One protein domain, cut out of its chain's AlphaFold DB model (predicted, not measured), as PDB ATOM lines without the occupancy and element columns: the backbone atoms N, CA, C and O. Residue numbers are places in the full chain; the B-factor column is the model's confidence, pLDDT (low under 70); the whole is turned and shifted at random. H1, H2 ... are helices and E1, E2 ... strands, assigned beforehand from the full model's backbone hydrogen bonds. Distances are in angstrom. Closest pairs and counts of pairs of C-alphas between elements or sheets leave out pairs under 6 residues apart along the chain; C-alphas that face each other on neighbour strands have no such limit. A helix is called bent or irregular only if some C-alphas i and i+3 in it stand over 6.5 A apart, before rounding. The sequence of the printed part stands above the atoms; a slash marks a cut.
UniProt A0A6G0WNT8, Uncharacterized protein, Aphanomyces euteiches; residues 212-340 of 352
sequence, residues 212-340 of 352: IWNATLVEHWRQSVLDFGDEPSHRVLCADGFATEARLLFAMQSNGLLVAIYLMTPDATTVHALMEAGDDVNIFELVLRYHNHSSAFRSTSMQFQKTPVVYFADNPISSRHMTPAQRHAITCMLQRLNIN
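What this domain is: This is residues 212 to 340 of the 352 residues of an uncharacterized protein of Aphanomyces euteiches (UniProt A0A6G0WNT8). Two long paired strands, E2 and E4, run through the middle as a strongly twisted ribbon, widened by short E1 and E3 along E2 and by E5 along E4; H1b covers one face and H2 the opposite face. H4 packs on E5, arm H1a packs on H4, and the short H3 lies beyond one end of the ribbon. The printed part has 129 residues, with four named helices and five named strands, which follow one another along the chain as H1, then E1, E2 and E3, then H2, E4, H3, E5 and H4; the class is mixed, helices and strands, and the sheet is branched, its neighbour pairs E1 and E2, E2 and E3, E2 and E4, and E4 and E5 each antiparallel. The whole is compact, with a radius of gyration of the C-alphas of 15.4 A, and elongated, spanning 50 by 31 by 22 A.

How they stand to each other: E2, residues 243 to 253, and E4, residues 281 to 291, are antiparallel at 160 degrees, with N 248 and O 286 at 2.9 A. On the other side of E2 lie E1, residues 235 to 237, with N 236 and O 245 at 2.8 A, and E3, residues 258 to 262, with N 251 and O 260 at 2.9 A. E1, E2 and E3 form a meander, each strand the antiparallel neighbour of the one before, in two hairpins. E5, residues 309 to 313, pairs antiparallel with E4, with N 287 and O 311 at 2.8 A. H1, residues 212 to 230, was assigned by its hydrogen bonds as one helix but is bent, C-alphas 220 and 223 being 7.4 A apart; its arms H1a, to 220, and H1b, from 223, stand at a steep tilt of 46 degrees. H1b is on the sheet at a height of 8.5 A, over E2 and only just over E4, with 3 of its 8 C-alphas there; its closest C-alphas to E2 are Gly 229 and Ala 246, 5.3 A. H2, residues 268 to 276, is on the opposite face at a height of 9.9 A, along E4 at 9 degrees on the local plane. H4, residues 324 to 338, is on the sheet; its closest C-alphas to E5 are Asn 338 and Val 310, 6.3 A. H1a only grazes the sheet and touches H4, closest at the C-alphas of Val 218 and Met 333, 6.6 A. H3, residues 294 to 298, is not on the sheet. Every O i to N i+4 pair is within hydrogen-bond range in H1a, H1b, H2 and H4; H3 has 0 of 1, and 1 of 2 O i to N i+3 pairs.

Where its parts are: E2 is 31.0 A long and begins at C-alpha 243 (-2.859, -39.484, -0.610); E4 is 31.6 A. H1a, 12.1 A, begins at C-alpha 212 (28.419, -50.617, -4.379). H4, 21.1 A, ends at C-alpha 338 (10.846, -47.025, -7.429).

The domain as a whole: The C-alphas farthest apart are those of Asp 279 and Arg 298, 50.8 A. The printed part has no cut and no long link. Mean pLDDT of the printed part is 78.4; residues 276 to 279, 293 to 304, 315 to 320 and 339 to 340 are under 70.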
ATOM      1  N   ILE A 212      28.682 -49.239  -4.807       70.50
ATOM      2  CA  ILE A 212      28.419 -50.617  -4.379       70.50
ATOM      3  C   ILE A 212      27.850 -50.608  -2.962       70.50
ATOM      4  O   ILE A 212      26.838 -51.258  -2.710       70.50
ATOM      5  N   TRP A 213      28.452 -49.833  -2.057       76.00
ATOM      6  CA  TRP A 213      27.972 -49.707  -0.685       76.00
ATOM      7  C   TRP A 213      26.532 -49.196  -0.623       76.00
ATOM      8  O   TRP A 213      25.662 -49.856  -0.052       76.00
ATOM      9  N   ASN A 214      26.265 -48.059  -1.269       79.94
ATOM     10  CA  ASN A 214      24.941 -47.449  -1.295       79.94
ATOM     11  C   ASN A 214      23.910 -48.401  -1.911       79.94
ATOM     12  O   ASN A 214      22.823 -48.577  -1.366       79.94
ATOM     13  N   ALA A 215      24.256 -49.068  -3.014       72.50
ATOM     14  CA  ALA A 215      23.401 -50.062  -3.648       72.50
ATOM     15  C   ALA A 215      23.044 -51.218  -2.704       72.50
ATOM     16  O   ALA A 215      21.873 -51.591  -2.607       72.50
ATOM     17  N   THR A 216      24.038 -51.784  -2.018       71.50
ATOM     18  CA  THR A 216      23.840 -52.892  -1.081       71.50
ATOM     19  C   THR A 216      22.988 -52.465   0.106       71.50
ATOM     20  O   THR A 216      22.075 -53.197   0.488       71.50
ATOM     21  N   LEU A 217      23.239 -51.281   0.667       75.19
ATOM     22  CA  LEU A 217      22.510 -50.792   1.832       75.19
ATOM     23  C   LEU A 217      21.046 -50.474   1.486       75.19
ATOM     24  O   LEU A 217      20.145 -50.878   2.216       75.19
ATOM     25  N   VAL A 218      20.784 -49.858   0.330       80.56
ATOM     26  CA  VAL A 218      19.413 -49.610  -0.151       80.56
ATOM     27  C   VAL A 218      18.649 -50.916  -0.367       80.56
ATOM     28  O   VAL A 218      17.506 -51.034   0.067       80.56
ATOM     29  N   GLU A 219      19.261 -51.923  -0.996       77.69
ATOM     30  CA  GLU A 219      18.606 -53.225  -1.191       77.69
ATOM     31  C   GLU A 219      18.372 -53.967   0.131       77.69
ATOM     32  O   GLU A 219      17.326 -54.596   0.295       77.69
ATOM     33  N   HIS A 220      19.301 -53.855   1.087       76.50
ATOM     34  CA  HIS A 220      19.159 -54.433   2.423       76.50
ATOM     35  C   HIS A 220      17.943 -53.866   3.165       76.50
ATOM     36  O   HIS A 220      17.152 -54.621   3.728       76.50
ATOM     37  N   TRP A 221      17.768 -52.544   3.124       78.94
ATOM     38  CA  TRP A 221      16.693 -51.854   3.836       78.94
ATOM     39  C   TRP A 221      15.377 -51.776   3.061       78.94
ATOM     40  O   TRP A 221      14.355 -51.437   3.654       78.94
ATOM     41  N   ARG A 222      15.358 -52.116   1.763       82.31
ATOM     42  CA  ARG A 222      14.182 -51.931   0.898       82.31
ATOM     43  C   ARG A 222      12.910 -52.536   1.482       82.31
ATOM     44  O   ARG A 222      11.884 -51.867   1.505       82.31
ATOM     45  N   GLN A 223      12.956 -53.797   1.917       79.19
ATOM     46  CA  GLN A 223      11.757 -54.463   2.432       79.19
ATOM     47  C   GLN A 223      11.277 -53.805   3.726       79.19
ATOM     48  O   GLN A 223      10.096 -53.525   3.850       79.19
ATOM     49  N   SER A 224      12.188 -53.481   4.644       81.00
ATOM     50  CA  SER A 224      11.831 -52.847   5.913       81.00
ATOM     51  C   SER A 224      11.286 -51.429   5.738       81.00
ATOM     52  O   SER A 224      10.390 -51.034   6.469       81.00
ATOM     53  N   VAL A 225      11.784 -50.682   4.748       83.69
ATOM     54  CA  VAL A 225      11.239 -49.372   4.362       83.69
ATOM     55  C   VAL A 225       9.797 -49.501   3.866       83.69
ATOM     56  O   VAL A 225       8.941 -48.717   4.262       83.69
ATOM     57  N   LEU A 226       9.515 -50.503   3.028       84.81
ATOM     58  CA  LEU A 226       8.163 -50.755   2.527       84.81
ATOM     59  C   LEU A 226       7.226 -51.265   3.631       84.81
ATOM     60  O   LEU A 226       6.112 -50.769   3.740       84.81
ATOM     61  N   ASP A 227       7.688 -52.190   4.474       80.31
ATOM     62  CA  ASP A 227       6.914 -52.726   5.599       80.31
ATOM     63  C   ASP A 227       6.568 -51.620   6.612       80.31
ATOM     64  O   ASP A 227       5.442 -51.565   7.101       80.31
ATOM     65  N   PHE A 228       7.504 -50.699   6.876       82.88
ATOM     66  CA  PHE A 228       7.266 -49.521   7.714       82.88
ATOM     67  C   PHE A 228       6.168 -48.623   7.131       82.88
ATOM     68  O   PHE A 228       5.273 -48.184   7.847       82.88
ATOM     69  N   GLY A 229       6.205 -48.375   5.819       82.50
ATOM     70  CA  GLY A 229       5.158 -47.616   5.136       82.50
ATOM     71  C   GLY A 229       3.817 -48.349   5.066       82.50
ATOM     72  O   GLY A 229       2.776 -47.705   4.941       82.50
ATOM     73  N   ASP A 230       3.814 -49.680   5.145       80.19
ATOM     74  CA  ASP A 230       2.600 -50.496   5.144       80.19
ATOM     75  C   ASP A 230       1.835 -50.459   6.467       80.19
ATOM     76  O   ASP A 230       0.623 -50.697   6.483       80.19
ATOM     77  N   GLU A 231       2.498 -50.072   7.555       81.38
ATOM     78  CA  GLU A 231       1.865 -49.949   8.857       81.38
ATOM     79  C   GLU A 231       0.947 -48.709   8.934       81.38
ATOM     80  O   GLU A 231       1.394 -47.578   8.719       81.38
ATOM     81  N   PRO A 232      -0.347 -48.867   9.285       81.25
ATOM     82  CA  PRO A 232      -1.282 -47.743   9.356       81.25
ATOM     83  C   PRO A 232      -0.900 -46.673  10.386       81.25
ATOM     84  O   PRO A 232      -1.268 -45.516  10.217       81.25
ATOM     85  N   SER A 233      -0.169 -47.050  11.440       82.25
ATOM     86  CA  SER A 233       0.297 -46.157  12.511       82.25
ATOM     87  C   SER A 233       1.275 -45.087  12.009       82.25
ATOM     88  O   SER A 233       1.372 -44.014  12.602       82.25
ATOM     89  N   HIS A 234       1.973 -45.361  10.905       83.94
ATOM     90  CA  HIS A 234       2.987 -44.485  10.321       83.94
ATOM     91  C   HIS A 234       2.465 -43.661   9.139       83.94
ATOM     92  O   HIS A 234       3.186 -42.810   8.618       83.94
ATOM     93  N   ARG A 235       1.216 -43.894   8.716       86.00
ATOM     94  CA  ARG A 235       0.585 -43.187   7.601       86.00
ATOM     95  C   ARG A 235      -0.161 -41.956   8.091       86.00
ATOM     96  O   ARG A 235      -1.082 -42.043   8.897       86.00
ATOM     97  N   VAL A 236       0.178 -40.814   7.515       86.75
ATOM     98  CA  VAL A 236      -0.493 -39.537   7.743       86.75
ATOM     99  C   VAL A 236      -1.246 -39.148   6.478       86.75
ATOM    100  O   VAL A 236      -0.708 -39.217   5.372       86.75
ATOM    101  N   LEU A 237      -2.512 -38.755   6.616       85.62
ATOM    102  CA  LEU A 237      -3.283 -38.236   5.491       85.62
ATOM    103  C   LEU A 237      -2.694 -36.890   5.056       85.62
ATOM    104  O   LEU A 237      -2.522 -35.987   5.873       85.62
ATOM    105  N   CYS A 238      -2.378 -36.765   3.768       84.06
ATOM    106  CA  CYS A 238      -1.881 -35.515   3.212       84.06
ATOM    107  C   CYS A 238      -2.977 -34.435   3.288       84.06
ATOM    108  O   CYS A 238      -4.164 -34.759   3.219       84.06
ATOM    109  N   ALA A 239      -2.591 -33.158   3.385       79.62
ATOM    110  CA  ALA A 239      -3.534 -32.036   3.491       79.62
ATOM    111  C   ALA A 239      -4.543 -31.991   2.328       79.62
ATOM    112  O   ALA A 239      -5.695 -31.606   2.516       79.62
ATOM    113  N   ASP A 240      -4.129 -32.469   1.155       78.12
ATOM    114  CA  ASP A 240      -4.962 -32.521  -0.045       78.12
ATOM    115  C   ASP A 240      -6.009 -33.653  -0.002       78.12
ATOM    116  O   ASP A 240      -6.876 -33.732  -0.866       78.12
ATOM    117  N   GLY A 241      -5.930 -34.583   0.959       77.62
ATOM    118  CA  GLY A 241      -6.876 -35.695   1.128       77.62
ATOM    119  C   GLY A 241      -6.805 -36.799   0.061       77.62
ATOM    120  O   GLY A 241      -7.481 -37.820   0.187       77.62
ATOM    121  N   PHE A 242      -5.976 -36.639  -0.976       79.62
ATOM    122  CA  PHE A 242      -5.850 -37.586  -2.095       79.62
ATOM    123  C   PHE A 242      -4.768 -38.659  -1.912       79.62
ATOM    124  O   PHE A 242      -4.675 -39.587  -2.722       79.62
ATOM    125  N   ALA A 243      -3.939 -38.545  -0.876       84.94
ATOM    126  CA  ALA A 243      -2.859 -39.484  -0.610       84.94
ATOM    127  C   ALA A 243      -2.581 -39.616   0.887       84.94
ATOM    128  O   ALA A 243      -2.829 -38.693   1.665       84.94
ATOM    129  N   THR A 244      -2.019 -40.757   1.271       88.00
ATOM    130  CA  THR A 244      -1.408 -40.962   2.588       88.00
ATOM    131  C   THR A 244       0.104 -41.051   2.445       88.00
ATOM    132  O   THR A 244       0.617 -41.563   1.451       88.00
ATOM    133  N   GLU A 245       0.826 -40.517   3.419       91.19
ATOM    134  CA  GLU A 245       2.283 -40.467   3.426       91.19
ATOM    135  C   GLU A 245       2.823 -41.143   4.674       91.19
ATOM    136  O   GLU A 245       2.371 -40.859   5.778       91.19
ATOM    137  N   ALA A 246       3.823 -41.996   4.497       90.75
ATOM    138  CA  ALA A 246       4.719 -42.395   5.571       90.75
ATOM    139  C   ALA A 246       6.065 -41.705   5.351       90.75
ATOM    140  O   ALA A 246       6.550 -41.618   4.220       90.75
ATOM    141  N   ARG A 247       6.661 -41.187   6.423       91.44
ATOM    142  CA  ARG A 247       7.938 -40.470   6.369       91.44
ATOM    143  C   ARG A 247       8.946 -41.137   7.279       91.44
ATOM    144  O   ARG A 247       8.595 -41.567   8.374       91.44
ATOM    145  N   LEU A 248      10.187 -41.194   6.821       90.31
ATOM    146  CA  LEU A 248      11.304 -41.762   7.560       90.31
ATOM    147  C   LEU A 248      12.581 -40.970   7.298       90.31
ATOM    148  O   LEU A 248      12.653 -40.191   6.348       90.31
ATOM    149  N   LEU A 249      13.588 -41.160   8.145       87.25
ATOM    150  CA  LEU A 249      14.839 -40.412   8.070       87.25
ATOM    151  C   LEU A 249      15.949 -41.264   7.462       87.25
ATOM    152  O   LEU A 249      16.041 -42.465   7.711       87.25
ATOM    153  N   PHE A 250      16.846 -40.639   6.709       88.00
ATOM    154  CA  PHE A 250      18.106 -41.259   6.312       88.00
ATOM    155  C   PHE A 250      19.266 -40.277   6.442       88.00
ATOM    156  O   PHE A 250      19.101 -39.065   6.321       88.00
ATOM    157  N   ALA A 251      20.446 -40.822   6.714       84.69
ATOM    158  CA  ALA A 251      21.673 -40.074   6.939       84.69
ATOM    159  C   ALA A 251      22.665 -40.321   5.804       84.69
ATOM    160  O   ALA A 251      22.947 -41.472   5.451       84.69
ATOM    161  N   MET A 252      23.224 -39.243   5.262       86.19
ATOM    162  CA  MET A 252      24.190 -39.296   4.172       86.19
ATOM    163  C   MET A 252      25.313 -38.281   4.385       86.19
ATOM    164  O   MET A 252      25.069 -37.125   4.726       86.19
ATOM    165  N   GLN A 253      26.554 -38.701   4.160       86.25
ATOM    166  CA  GLN A 253      27.719 -37.816   4.241       86.25
ATOM    167  C   GLN A 253      27.785 -36.845   3.060       86.25
ATOM    168  O   GLN A 253      27.151 -37.061   2.023       86.25
ATOM    169  N   SER A 254      28.579 -35.782   3.190       85.38
ATOM    170  CA  SER A 254      28.799 -34.770   2.143       85.38
ATOM    171  C   SER A 254      29.322 -35.346   0.816       85.38
ATOM    172  O   SER A 254      29.016 -34.817  -0.254       85.38
ATOM    173  N   ASN A 255      30.041 -36.468   0.860       82.94
ATOM    174  CA  ASN A 255      30.538 -37.209  -0.306       82.94
ATOM    175  C   ASN A 255      29.499 -38.137  -0.977       82.94
ATOM    176  O   ASN A 255      29.809 -38.750  -1.993       82.94
ATOM    177  N   GLY A 256      28.277 -38.238  -0.443       83.62
ATOM    178  CA  GLY A 256      27.212 -39.093  -0.977       83.62
ATOM    179  C   GLY A 256      27.149 -40.506  -0.384       83.62
ATOM    180  O   GLY A 256      26.323 -41.304  -0.827       83.62
ATOM    181  N   LEU A 257      27.971 -40.843   0.615       82.81
ATOM    182  CA  LEU A 257      27.885 -42.134   1.302       82.81
ATOM    183  C   LEU A 257      26.614 -42.210   2.152       82.81
ATOM    184  O   LEU A 257      26.421 -41.406   3.065       82.81
ATOM    185  N   LEU A 258      25.788 -43.223   1.897       81.25
ATOM    186  CA  LEU A 258      24.639 -43.559   2.724       81.25
ATOM    187  C   LEU A 258      25.110 -44.261   4.006       81.25
ATOM    188  O   LEU A 258      25.672 -45.359   3.962       81.25
ATOM    189  N   VAL A 259      24.869 -43.619   5.147       79.94
ATOM    190  CA  VAL A 259      25.314 -44.091   6.465       79.94
ATOM    191  C   VAL A 259      24.257 -44.986   7.098       79.94
ATOM    192  O   VAL A 259      24.558 -46.094   7.535       79.94
ATOM    193  N   ALA A 260      23.011 -44.510   7.145       77.56
ATOM    194  CA  ALA A 260      21.923 -45.205   7.823       77.56
ATOM    195  C   ALA A 260      20.548 -44.805   7.277       77.56
ATOM    196  O   ALA A 260      20.360 -43.696   6.775       77.56
ATOM    197  N   ILE A 261      19.583 -45.711   7.441       82.31
ATOM    198  CA  ILE A 261      18.152 -45.456   7.273       82.31
ATOM    199  C   ILE A 261      17.495 -45.722   8.627       82.31
ATOM    200  O   ILE A 261      17.660 -46.798   9.200       82.31
ATOM    201  N   TYR A 262      16.770 -44.739   9.145       82.12
ATOM    202  CA  TYR A 262      16.090 -44.803  10.429       82.12
ATOM    203  C   TYR A 262      14.604 -45.080  10.202       82.12
ATOM    204  O   TYR A 262      13.884 -44.248   9.651       82.12
ATOM    205  N   LEU A 263      14.136 -46.245  10.650       82.69
ATOM    206  CA  LEU A 263      12.724 -46.643  10.599       82.69
ATOM    207  C   LEU A 263      11.942 -45.992  11.745       82.69
ATOM    208  O   LEU A 263      11.467 -46.658  12.662       82.69
ATOM    209  N   MET A 264      11.889 -44.667  11.728       79.56
ATOM    210  CA  MET A 264      11.160 -43.857  12.694       79.56
ATOM    211  C   MET A 264      10.528 -42.671  11.979       79.56
ATOM    212  O   MET A 264      11.087 -42.151  11.011       79.56
ATOM    213  N   THR A 265       9.376 -42.231  12.474       82.25
ATOM    214  CA  THR A 265       8.735 -41.014  11.981       82.25
ATOM    215  C   THR A 265       9.605 -39.801  12.320       82.25
ATOM    216  O   THR A 265      10.087 -39.712  13.455       82.25
ATOM    217  N   PRO A 266       9.813 -38.866  11.381       82.62
ATOM    218  CA  PRO A 266      10.593 -37.667  11.641       82.62
ATOM    219  C   PRO A 266       9.890 -36.799  12.689       82.62
ATOM    220  O   PRO A 266       8.715 -36.469  12.541       82.62
ATOM    221  N   ASP A 267      10.620 -36.423  13.734       82.69
ATOM    222  CA  ASP A 267      10.209 -35.417  14.711       82.69
ATOM    223  C   ASP A 267      11.345 -34.398  14.866       82.69
ATOM    224  O   ASP A 267      12.519 -34.724  14.683       82.69
ATOM    225  N   ALA A 268      11.019 -33.151  15.202       79.62
ATOM    226  CA  ALA A 268      12.014 -32.093  15.348       79.62
ATOM    227  C   ALA A 268      13.084 -32.472  16.387       79.62
ATOM    228  O   ALA A 268      14.270 -32.214  16.186       79.62
ATOM    229  N   THR A 269      12.675 -33.146  17.465       77.19
ATOM    230  CA  THR A 269      13.582 -33.602  18.527       77.19
ATOM    231  C   THR A 269      14.571 -34.661  18.037       77.19
ATOM    232  O   THR A 269      15.763 -34.580  18.338       77.19
ATOM    233  N   THR A 270      14.108 -35.628  17.237       75.31
ATOM    234  CA  THR A 270      14.942 -36.723  16.725       75.31
ATOM    235  C   THR A 270      15.906 -36.234  15.654       75.31
ATOM    236  O   THR A 270      17.072 -36.624  15.659       75.31
ATOM    237  N   VAL A 271      15.458 -35.326  14.783       76.94
ATOM    238  CA  VAL A 271      16.312 -34.699  13.769       76.94
ATOM    239  C   VAL A 271      17.431 -33.895  14.431       76.94
ATOM    240  O   VAL A 271      18.591 -34.085  14.076       76.94
ATOM    241  N   HIS A 272      17.122 -33.073  15.441       77.81
ATOM    242  CA  HIS A 272      18.142 -32.313  16.169       77.81
ATOM    243  C   HIS A 272      19.164 -33.213  16.874       77.81
ATOM    244  O   HIS A 272      20.365 -33.003  16.715       77.81
ATOM    245  N   ALA A 273      18.710 -34.255  17.578       72.81
ATOM    246  CA  ALA A 273      19.604 -35.181  18.274       72.81
ATOM    247  C   ALA A 273      20.561 -35.915  17.317       72.81
ATOM    248  O   ALA A 273      21.728 -36.138  17.635       72.81
ATOM    249  N   LEU A 274      20.080 -36.278  16.125       71.19
ATOM    250  CA  LEU A 274      20.902 -36.929  15.108       71.19
ATOM    251  C   LEU A 274      21.890 -35.959  14.438       71.19
ATOM    252  O   LEU A 274      22.963 -36.392  14.024       71.19
ATOM    253  N   MET A 275      21.552 -34.670  14.336       71.31
ATOM    254  CA  MET A 275      22.459 -33.646  13.801       71.31
ATOM    255  C   MET A 275      23.601 -33.325  14.764       71.31
ATOM    256  O   MET A 275      24.737 -33.172  14.326       71.31
ATOM    257  N   GLU A 276      23.325 -33.249  16.067       67.25
ATOM    258  CA  GLU A 276      24.359 -33.012  17.088       67.25
ATOM    259  C   GLU A 276      25.372 -34.164  17.174       67.25
ATOM    260  O   GLU A 276      26.512 -33.965  17.589       67.25
ATOM    261  N   ALA A 277      24.980 -35.369  16.755       59.62
ATOM    262  CA  ALA A 277      25.823 -36.556  16.815       59.62
ATOM    263  C   ALA A 277      26.873 -36.655  15.686       59.62
ATOM    264  O   ALA A 277      27.751 -37.518  15.769       59.62
ATOM    265  N   GLY A 278      26.806 -35.831  14.631       60.00
ATOM    266  CA  GLY A 278      27.694 -35.978  13.471       60.00
ATOM    267  C   GLY A 278      27.923 -34.703  12.659       60.00
ATOM    268  O   GLY A 278      27.068 -34.291  11.883       60.00
ATOM    269  N   ASP A 279      29.139 -34.155  12.738       62.28
ATOM    270  CA  ASP A 279      29.512 -32.880  12.101       62.28
ATOM    271  C   ASP A 279      29.508 -32.881  10.556       62.28
ATOM    272  O   ASP A 279      29.414 -31.808   9.955       62.28
ATOM    273  N   ASP A 280      29.579 -34.045   9.896       74.56
ATOM    274  CA  ASP A 280      29.653 -34.188   8.422       74.56
ATOM    275  C   ASP A 280      28.534 -35.078   7.837       74.56
ATOM    276  O   ASP A 280      28.658 -35.665   6.759       74.56
ATOM    277  N   VAL A 281      27.422 -35.218   8.564       78.38
ATOM    278  CA  VAL A 281      26.278 -36.033   8.140       78.38
ATOM    279  C   VAL A 281      25.060 -35.144   7.935       78.38
ATOM    280  O   VAL A 281      24.590 -34.483   8.856       78.38
ATOM    281  N   ASN A 282      24.514 -35.168   6.721       85.06
ATOM    282  CA  ASN A 282      23.240 -34.532   6.419       85.06
ATOM    283  C   ASN A 282      22.111 -35.546   6.605       85.06
ATOM    284  O   ASN A 282      22.213 -36.708   6.195       85.06
ATOM    285  N   ILE A 283      21.026 -35.082   7.213       85.56
ATOM    286  CA  ILE A 283      19.822 -35.872   7.442       85.56
ATOM    287  C   ILE A 283      18.766 -35.429   6.450       85.56
ATOM    288  O   ILE A 283      18.503 -34.235   6.307       85.56
ATOM    289  N   PHE A 284      18.148 -36.402   5.803       88.94
ATOM    290  CA  PHE A 284      17.125 -36.205   4.794       88.94
ATOM    291  C   PHE A 284      15.865 -36.984   5.166       88.94
ATOM    292  O   PHE A 284      15.925 -37.995   5.873       88.94
ATOM    293  N   GLU A 285      14.728 -36.535   4.643       90.50
ATOM    294  CA  GLU A 285      13.464 -37.253   4.761       90.50
ATOM    295  C   GLU A 285      13.205 -38.073   3.501       90.50
ATOM    296  O   GLU A 285      13.255 -37.566   2.379       90.50
ATOM    297  N   LEU A 286      12.896 -39.352   3.685       91.94
ATOM    298  CA  LEU A 286      12.344 -40.209   2.651       91.94
ATOM    299  C   LEU A 286      10.832 -40.291   2.854       91.94
ATOM    300  O   LEU A 286      10.355 -40.618   3.942       91.94
ATOM    301  N   VAL A 287      10.080 -40.012   1.797       92.00
ATOM    302  CA  VAL A 287       8.621 -39.977   1.817       92.00
ATOM    303  C   VAL A 287       8.073 -41.076   0.923       92.00
ATOM    304  O   VAL A 287       8.384 -41.151  -0.266       92.00
ATOM    305  N   LEU A 288       7.239 -41.929   1.508       91.88
ATOM    306  CA  LEU A 288       6.499 -42.986   0.839       91.88
ATOM    307  C   LEU A 288       5.058 -42.509   0.687       91.88
ATOM    308  O   LEU A 288       4.311 -42.467   1.665       91.88
ATOM    309  N   ARG A 289       4.663 -42.131  -0.529       90.31
ATOM    310  CA  ARG A 289       3.313 -41.634  -0.813       90.31
ATOM    311  C   ARG A 289       2.456 -42.712  -1.461       90.31
ATOM    312  O   ARG A 289       2.754 -43.198  -2.548       90.31
ATOM    313  N   TYR A 290       1.347 -43.018  -0.811       87.50
ATOM    314  CA  TYR A 290       0.328 -43.948  -1.263       87.50
ATOM    315  C   TYR A 290      -0.858 -43.160  -1.818       87.50
ATOM    316  O   TYR A 290      -1.529 -42.426  -1.088       87.50
ATOM    317  N   HIS A 291      -1.124 -43.298  -3.114       84.88
ATOM    318  CA  HIS A 291      -2.280 -42.661  -3.736       84.88
ATOM    319  C   HIS A 291      -3.574 -43.393  -3.372       84.88
ATOM    320  O   HIS A 291      -3.625 -44.627  -3.321       84.88
ATOM    321  N   ASN A 292      -4.633 -42.621  -3.132       76.25
ATOM    322  CA  ASN A 292      -5.960 -43.168  -2.885       76.25
ATOM    323  C   ASN A 292      -6.544 -43.687  -4.202       76.25
ATOM    324  O   ASN A 292      -6.495 -43.000  -5.225       76.25
ATOM    325  N   HIS A 293      -7.136 -44.882  -4.189       69.81
ATOM    326  CA  HIS A 293      -7.904 -45.334  -5.344       69.81
ATOM    327  C   HIS A 293      -9.147 -44.453  -5.515       69.81
ATOM    328  O   HIS A 293      -9.834 -44.130  -4.552       69.81
ATOM    329  N   SER A 294      -9.501 -44.112  -6.753       57.28
ATOM    330  CA  SER A 294     -10.729 -43.368  -7.071       57.28
ATOM    331  C   SER A 294     -12.014 -44.109  -6.652       57.28
ATOM    332  O   SER A 294     -13.044 -43.475  -6.430       57.28
ATOM    333  N   SER A 295     -11.954 -45.432  -6.451       52.84
ATOM    334  CA  SER A 295     -13.026 -46.236  -5.843       52.84
ATOM    335  C   SER A 295     -13.168 -46.046  -4.324       52.84
ATOM    336  O   SER A 295     -14.225 -46.364  -3.775       52.84
ATOM    337  N   ALA A 296     -12.159 -45.492  -3.643       51.28
ATOM    338  CA  ALA A 296     -12.173 -45.256  -2.199       51.28
ATOM    339  C   ALA A 296     -13.241 -44.234  -1.777       51.28
ATOM    340  O   ALA A 296     -13.724 -44.299  -0.655       51.28
ATOM    341  N   PHE A 297     -13.683 -43.350  -2.680       50.84
ATOM    342  CA  PHE A 297     -14.764 -42.391  -2.408       50.84
ATOM    343  C   PHE A 297     -16.163 -43.024  -2.338       50.84
ATOM    344  O   PHE A 297     -17.115 -42.357  -1.944       50.84
ATOM    345  N   ARG A 298     -16.314 -44.297  -2.733       49.78
ATOM    346  CA  ARG A 298     -17.592 -45.035  -2.691       49.78
ATOM    347  C   ARG A 298     -17.618 -46.154  -1.644       49.78
ATOM    348  O   ARG A 298     -18.654 -46.786  -1.466       49.78
ATOM    349  N   SER A 299     -16.494 -46.411  -0.979       50.03
ATOM    350  CA  SER A 299     -16.331 -47.458   0.031       50.03
ATOM    351  C   SER A 299     -16.261 -46.829   1.420       50.03
ATOM    352  O   SER A 299     -15.646 -45.784   1.605       50.03
ATOM    353  N   THR A 300     -16.841 -47.486   2.425       54.19
ATOM    354  CA  THR A 300     -16.712 -47.096   3.841       54.19
ATOM    355  C   THR A 300     -15.293 -47.288   4.389       54.19
ATOM    356  O   THR A 300     -14.985 -46.813   5.479       54.19
ATOM    357  N   SER A 301     -14.417 -47.960   3.633       56.41
ATOM    358  CA  SER A 301     -12.989 -48.111   3.925       56.41
ATOM    359  C   SER A 301     -12.144 -47.484   2.813       56.41
ATOM    360  O   SER A 301     -12.330 -47.799   1.632       56.41
ATOM    361  N   MET A 302     -11.209 -46.600   3.186       59.59
ATOM    362  CA  MET A 302     -10.235 -46.046   2.243       59.59
ATOM    363  C   MET A 302      -9.328 -47.165   1.723       59.59
ATOM    364  O   MET A 302      -8.667 -47.855   2.499       59.59
ATOM    365  N   GLN A 303      -9.304 -47.345   0.403       63.94
ATOM    366  CA  GLN A 303      -8.417 -48.289  -0.271       63.94
ATOM    367  C   GLN A 303      -7.237 -47.530  -0.881       63.94
ATOM    368  O   GLN A 303      -7.419 -46.635  -1.711       63.94
ATOM    369  N   PHE A 304      -6.028 -47.899  -0.469       67.00
ATOM    370  CA  PHE A 304      -4.778 -47.296  -0.930       67.00
ATOM    371  C   PHE A 304      -4.111 -48.185  -1.975       67.00
ATOM    372  O   PHE A 304      -4.218 -49.413  -1.907       67.00
ATOM    373  N   GLN A 305      -3.392 -47.572  -2.915       71.19
ATOM    374  CA  GLN A 305      -2.504 -48.320  -3.797       71.19
ATOM    375  C   GLN A 305      -1.495 -49.106  -2.952       71.19
ATOM    376  O   GLN A 305      -0.962 -48.592  -1.977       71.19
ATOM    377  N   LYS A 306      -1.220 -50.361  -3.316       70.12
ATOM    378  CA  LYS A 306      -0.315 -51.232  -2.546       70.12
ATOM    379  C   LYS A 306       1.162 -50.814  -2.640       70.12
ATOM    380  O   LYS A 306       1.978 -51.244  -1.839       70.12
ATOM    381  N   THR A 307       1.512 -50.007  -3.635       79.00
ATOM    382  CA  THR A 307       2.891 -49.625  -3.951       79.00
ATOM    383  C   THR A 307       3.065 -48.106  -3.815       79.00
ATOM    384  O   THR A 307       2.386 -47.376  -4.546       79.00
ATOM    385  N   PRO A 308       3.932 -47.614  -2.908       86.56
ATOM    386  CA  PRO A 308       4.116 -46.184  -2.677       86.56
ATOM    387  C   PRO A 308       5.102 -45.546  -3.652       86.56
ATOM    388  O   PRO A 308       6.190 -46.066  -3.875       86.56
ATOM    389  N   VAL A 309       4.786 -44.348  -4.137       88.94
ATOM    390  CA  VAL A 309       5.768 -43.506  -4.827       88.94
ATOM    391  C   VAL A 309       6.753 -42.978  -3.795       88.94
ATOM    392  O   VAL A 309       6.361 -42.260  -2.875       88.94
ATOM    393  N   VAL A 310       8.028 -43.339  -3.950       89.75
ATOM    394  CA  VAL A 310       9.090 -42.929  -3.032       89.75
ATOM    395  C   VAL A 310       9.800 -41.699  -3.583       89.75
ATOM    396  O   VAL A 310      10.329 -41.720  -4.693       89.75
ATOM    397  N   TYR A 311       9.851 -40.634  -2.800       90.62
ATOM    398  CA  TYR A 311      10.637 -39.438  -3.098       90.62
ATOM    399  C   TYR A 311      11.342 -38.955  -1.832       90.62
ATOM    400  O   TYR A 311      11.124 -39.489  -0.748       90.62
ATOM    401  N   PHE A 312      12.233 -37.979  -1.973       89.19
ATOM    402  CA  PHE A 312      12.890 -37.354  -0.830       89.19
ATOM    403  C   PHE A 312      12.358 -35.937  -0.633       89.19
ATOM    404  O   PHE A 312      11.952 -35.286  -1.599       89.19
ATOM    405  N   ALA A 313      12.353 -35.485   0.613       82.75
ATOM    406  CA  ALA A 313      12.061 -34.113   0.981       82.75
ATOM    407  C   ALA A 313      13.270 -33.523   1.710       82.75
ATOM    408  O   ALA A 313      13.881 -34.172   2.565       82.75
ATOM    409  N   ASP A 314      13.606 -32.283   1.361       74.25
ATOM    410  CA  ASP A 314      14.576 -31.510   2.122       74.25
ATOM    411  C   ASP A 314      13.931 -31.105   3.447       74.25
ATOM    412  O   ASP A 314      12.849 -30.512   3.470       74.25
ATOM    413  N   ASN A 315      14.586 -31.435   4.557       67.69
ATOM    414  CA  ASN A 315      14.117 -31.013   5.864       67.69
ATOM    415  C   ASN A 315      14.650 -29.591   6.146       67.69
ATOM    416  O   ASN A 315      15.863 -29.362   6.102       67.69
ATOM    417  N   PRO A 316      13.770 -28.616   6.441       62.97
ATOM    418  CA  PRO A 316      14.170 -27.226   6.641       62.97
ATOM    419  C   PRO A 316      15.108 -27.034   7.845       62.97
ATOM    420  O   PRO A 316      15.865 -26.070   7.867       62.97
ATOM    421  N   ILE A 317      15.102 -27.959   8.809       63.66
ATOM    422  CA  ILE A 317      15.917 -27.923  10.031       63.66
ATOM    423  C   ILE A 317      17.347 -28.417   9.758       63.66
ATOM    424  O   ILE A 317      18.304 -27.859  10.290       63.66
ATOM    425  N   SER A 318      17.510 -29.433   8.904       59.47
ATOM    426  CA  SER A 318      18.803 -30.077   8.622       59.47
ATOM    427  C   SER A 318      19.467 -29.635   7.318       59.47
ATOM    428  O   SER A 318      20.561 -30.109   7.004       59.47
ATOM    429  N   SER A 319      18.830 -28.741   6.555       53.53
ATOM    430  CA  SER A 319      19.236 -28.363   5.194       53.53
ATOM    431  C   SER A 319      20.523 -27.526   5.131       53.53
ATOM    432  O   SER A 319      20.543 -26.362   4.736       53.53
ATOM    433  N   ARG A 320      21.668 -28.149   5.422       61.62
ATOM    434  CA  ARG A 320      22.920 -27.746   4.771       61.62
ATOM    435  C   ARG A 320      22.752 -27.960   3.265       61.62
ATOM    436  O   ARG A 320      22.110 -28.920   2.843       61.62
ATOM    437  N   HIS A 321      23.315 -27.069   2.448       71.88
ATOM    438  CA  HIS A 321      23.234 -27.179   0.990       71.88
ATOM    439  C   HIS A 321      23.633 -28.587   0.519       71.88
ATOM    440  O   HIS A 321      24.772 -29.012   0.714       71.88
ATOM    441  N   MET A 322      22.686 -29.302  -0.099       83.62
ATOM    442  CA  MET A 322      22.909 -30.649  -0.625       83.62
ATOM    443  C   MET A 322      24.021 -30.623  -1.679       83.62
ATOM    444  O   MET A 322      23.934 -29.894  -2.674       83.62
ATOM    445  N   THR A 323      25.051 -31.444  -1.483       87.50
ATOM    446  CA  THR A 323      26.179 -31.511  -2.417       87.50
ATOM    447  C   THR A 323      25.770 -32.198  -3.729       87.50
ATOM    448  O   THR A 323      24.824 -32.996  -3.757       87.50
ATOM    449  N   PRO A 324      26.482 -31.956  -4.847       88.00
ATOM    450  CA  PRO A 324      26.229 -32.674  -6.098       88.00
ATOM    451  C   PRO A 324      26.350 -34.200  -5.953       88.00
ATOM    452  O   PRO A 324      25.582 -34.936  -6.572       88.00
ATOM    453  N   ALA A 325      27.270 -34.669  -5.104       85.50
ATOM    454  CA  ALA A 325      27.475 -36.090  -4.836       85.50
ATOM    455  C   ALA A 325      26.288 -36.705  -4.078       85.50
ATOM    456  O   ALA A 325      25.778 -37.750  -4.476       85.50
ATOM    457  N   GLN A 326      25.777 -36.011  -3.055       89.31
ATOM    458  CA  GLN A 326      24.553 -36.409  -2.352       89.31
ATOM    459  C   GLN A 326      23.355 -36.463  -3.299       89.31
ATOM    460  O   GLN A 326      22.631 -37.454  -3.325       89.31
ATOM    461  N   ARG A 327      23.180 -35.439  -4.143       89.69
ATOM    462  CA  ARG A 327      22.095 -35.404  -5.133       89.69
ATOM    463  C   ARG A 327      22.153 -36.602  -6.082       89.69
ATOM    464  O   ARG A 327      21.118 -37.201  -6.381       89.69
ATOM    465  N   HIS A 328      23.349 -36.955  -6.548       88.19
ATOM    466  CA  HIS A 328      23.547 -38.124  -7.400       88.19
ATOM    467  C   HIS A 328      23.187 -39.425  -6.665       88.19
ATOM    468  O   HIS A 328      22.353 -40.190  -7.153       88.19
ATOM    469  N   ALA A 329      23.722 -39.628  -5.458       87.88
ATOM    470  CA  ALA A 329      23.459 -40.809  -4.639       87.88
ATOM    471  C   ALA A 329      21.967 -40.973  -4.295       87.88
ATOM    472  O   ALA A 329      21.418 -42.068  -4.429       87.88
ATOM    473  N   ILE A 330      21.287 -39.884  -3.923       90.69
ATOM    474  CA  ILE A 330      19.842 -39.867  -3.652       90.69
ATOM    475  C   ILE A 330      19.057 -40.227  -4.916       90.69
ATOM    476  O   ILE A 330      18.150 -41.053  -4.857       90.69
ATOM    477  N   THR A 331      19.429 -39.685  -6.077       88.62
ATOM    478  CA  THR A 331      18.770 -40.021  -7.351       88.62
ATOM    479  C   THR A 331      18.886 -41.518  -7.652       88.62
ATOM    480  O   THR A 331      17.885 -42.166  -7.961       88.62
ATOM    481  N   CYS A 332      20.079 -42.096  -7.495       85.94
ATOM    482  CA  CYS A 332      20.300 -43.530  -7.681       85.94
ATOM    483  C   CYS A 332      19.525 -44.383  -6.661       85.94
ATOM    484  O   CYS A 332      18.968 -45.423  -7.020       85.94
ATOM    485  N   MET A 333      19.453 -43.943  -5.401       89.44
ATOM    486  CA  MET A 333      18.647 -44.587  -4.363       89.44
ATOM    487  C   MET A 333      17.159 -44.594  -4.736       89.44
ATOM    488  O   MET A 333      16.526 -45.648  -4.712       89.44
ATOM    489  N   LEU A 334      16.604 -43.447  -5.128       89.88
ATOM    490  CA  LEU A 334      15.190 -43.313  -5.484       89.88
ATOM    491  C   LEU A 334      14.827 -44.112  -6.731       89.88
ATOM    492  O   LEU A 334      13.759 -44.717  -6.775       89.88
ATOM    493  N   GLN A 335      15.716 -44.170  -7.724       86.88
ATOM    494  CA  GLN A 335      15.536 -45.063  -8.866       86.88
ATOM    495  C   GLN A 335      15.387 -46.510  -8.384       86.88
ATOM    496  O   GLN A 335      14.406 -47.168  -8.713       86.88
ATOM    497  N   ARG A 336      16.288 -46.998  -7.525       82.94
ATOM    498  CA  ARG A 336      16.237 -48.376  -7.001       82.94
ATOM    499  C   ARG A 336      14.976 -48.679  -6.197       82.94
ATOM    500  O   ARG A 336      14.409 -49.760  -6.355       82.94
ATOM    501  N   LEU A 337      14.526 -47.734  -5.374       83.94
ATOM    502  CA  LEU A 337      13.310 -47.892  -4.575       83.94
ATOM    503  C   LEU A 337      12.038 -47.890  -5.442       83.94
ATOM    504  O   LEU A 337      11.116 -48.648  -5.154       83.94
ATOM    505  N   ASN A 338      12.015 -47.132  -6.545       83.50
ATOM    506  CA  ASN A 338      10.846 -47.025  -7.429       83.50
ATOM    507  C   ASN A 338      10.807 -48.042  -8.595       83.50
ATOM    508  O   ASN A 338       9.738 -48.263  -9.164       83.50
ATOM    509  N   ILE A 339      11.920 -48.699  -8.958       65.19
ATOM    510  CA  ILE A 339      12.037 -49.563 -10.162       65.19
ATOM    511  C   ILE A 339      11.067 -50.768 -10.193       65.19
ATOM    512  O   ILE A 339      10.817 -51.318 -11.261       65.19
ATOM    513  N   ASN A 340      10.464 -51.172  -9.072       50.97
ATOM    514  CA  ASN A 340       9.527 -52.309  -9.028       50.97
ATOM    515  C   ASN A 340       8.042 -51.918  -8.963       50.97
ATOM    516  O   ASN A 340       7.194 -52.787  -8.772       50.97
TER     517      ASN A 340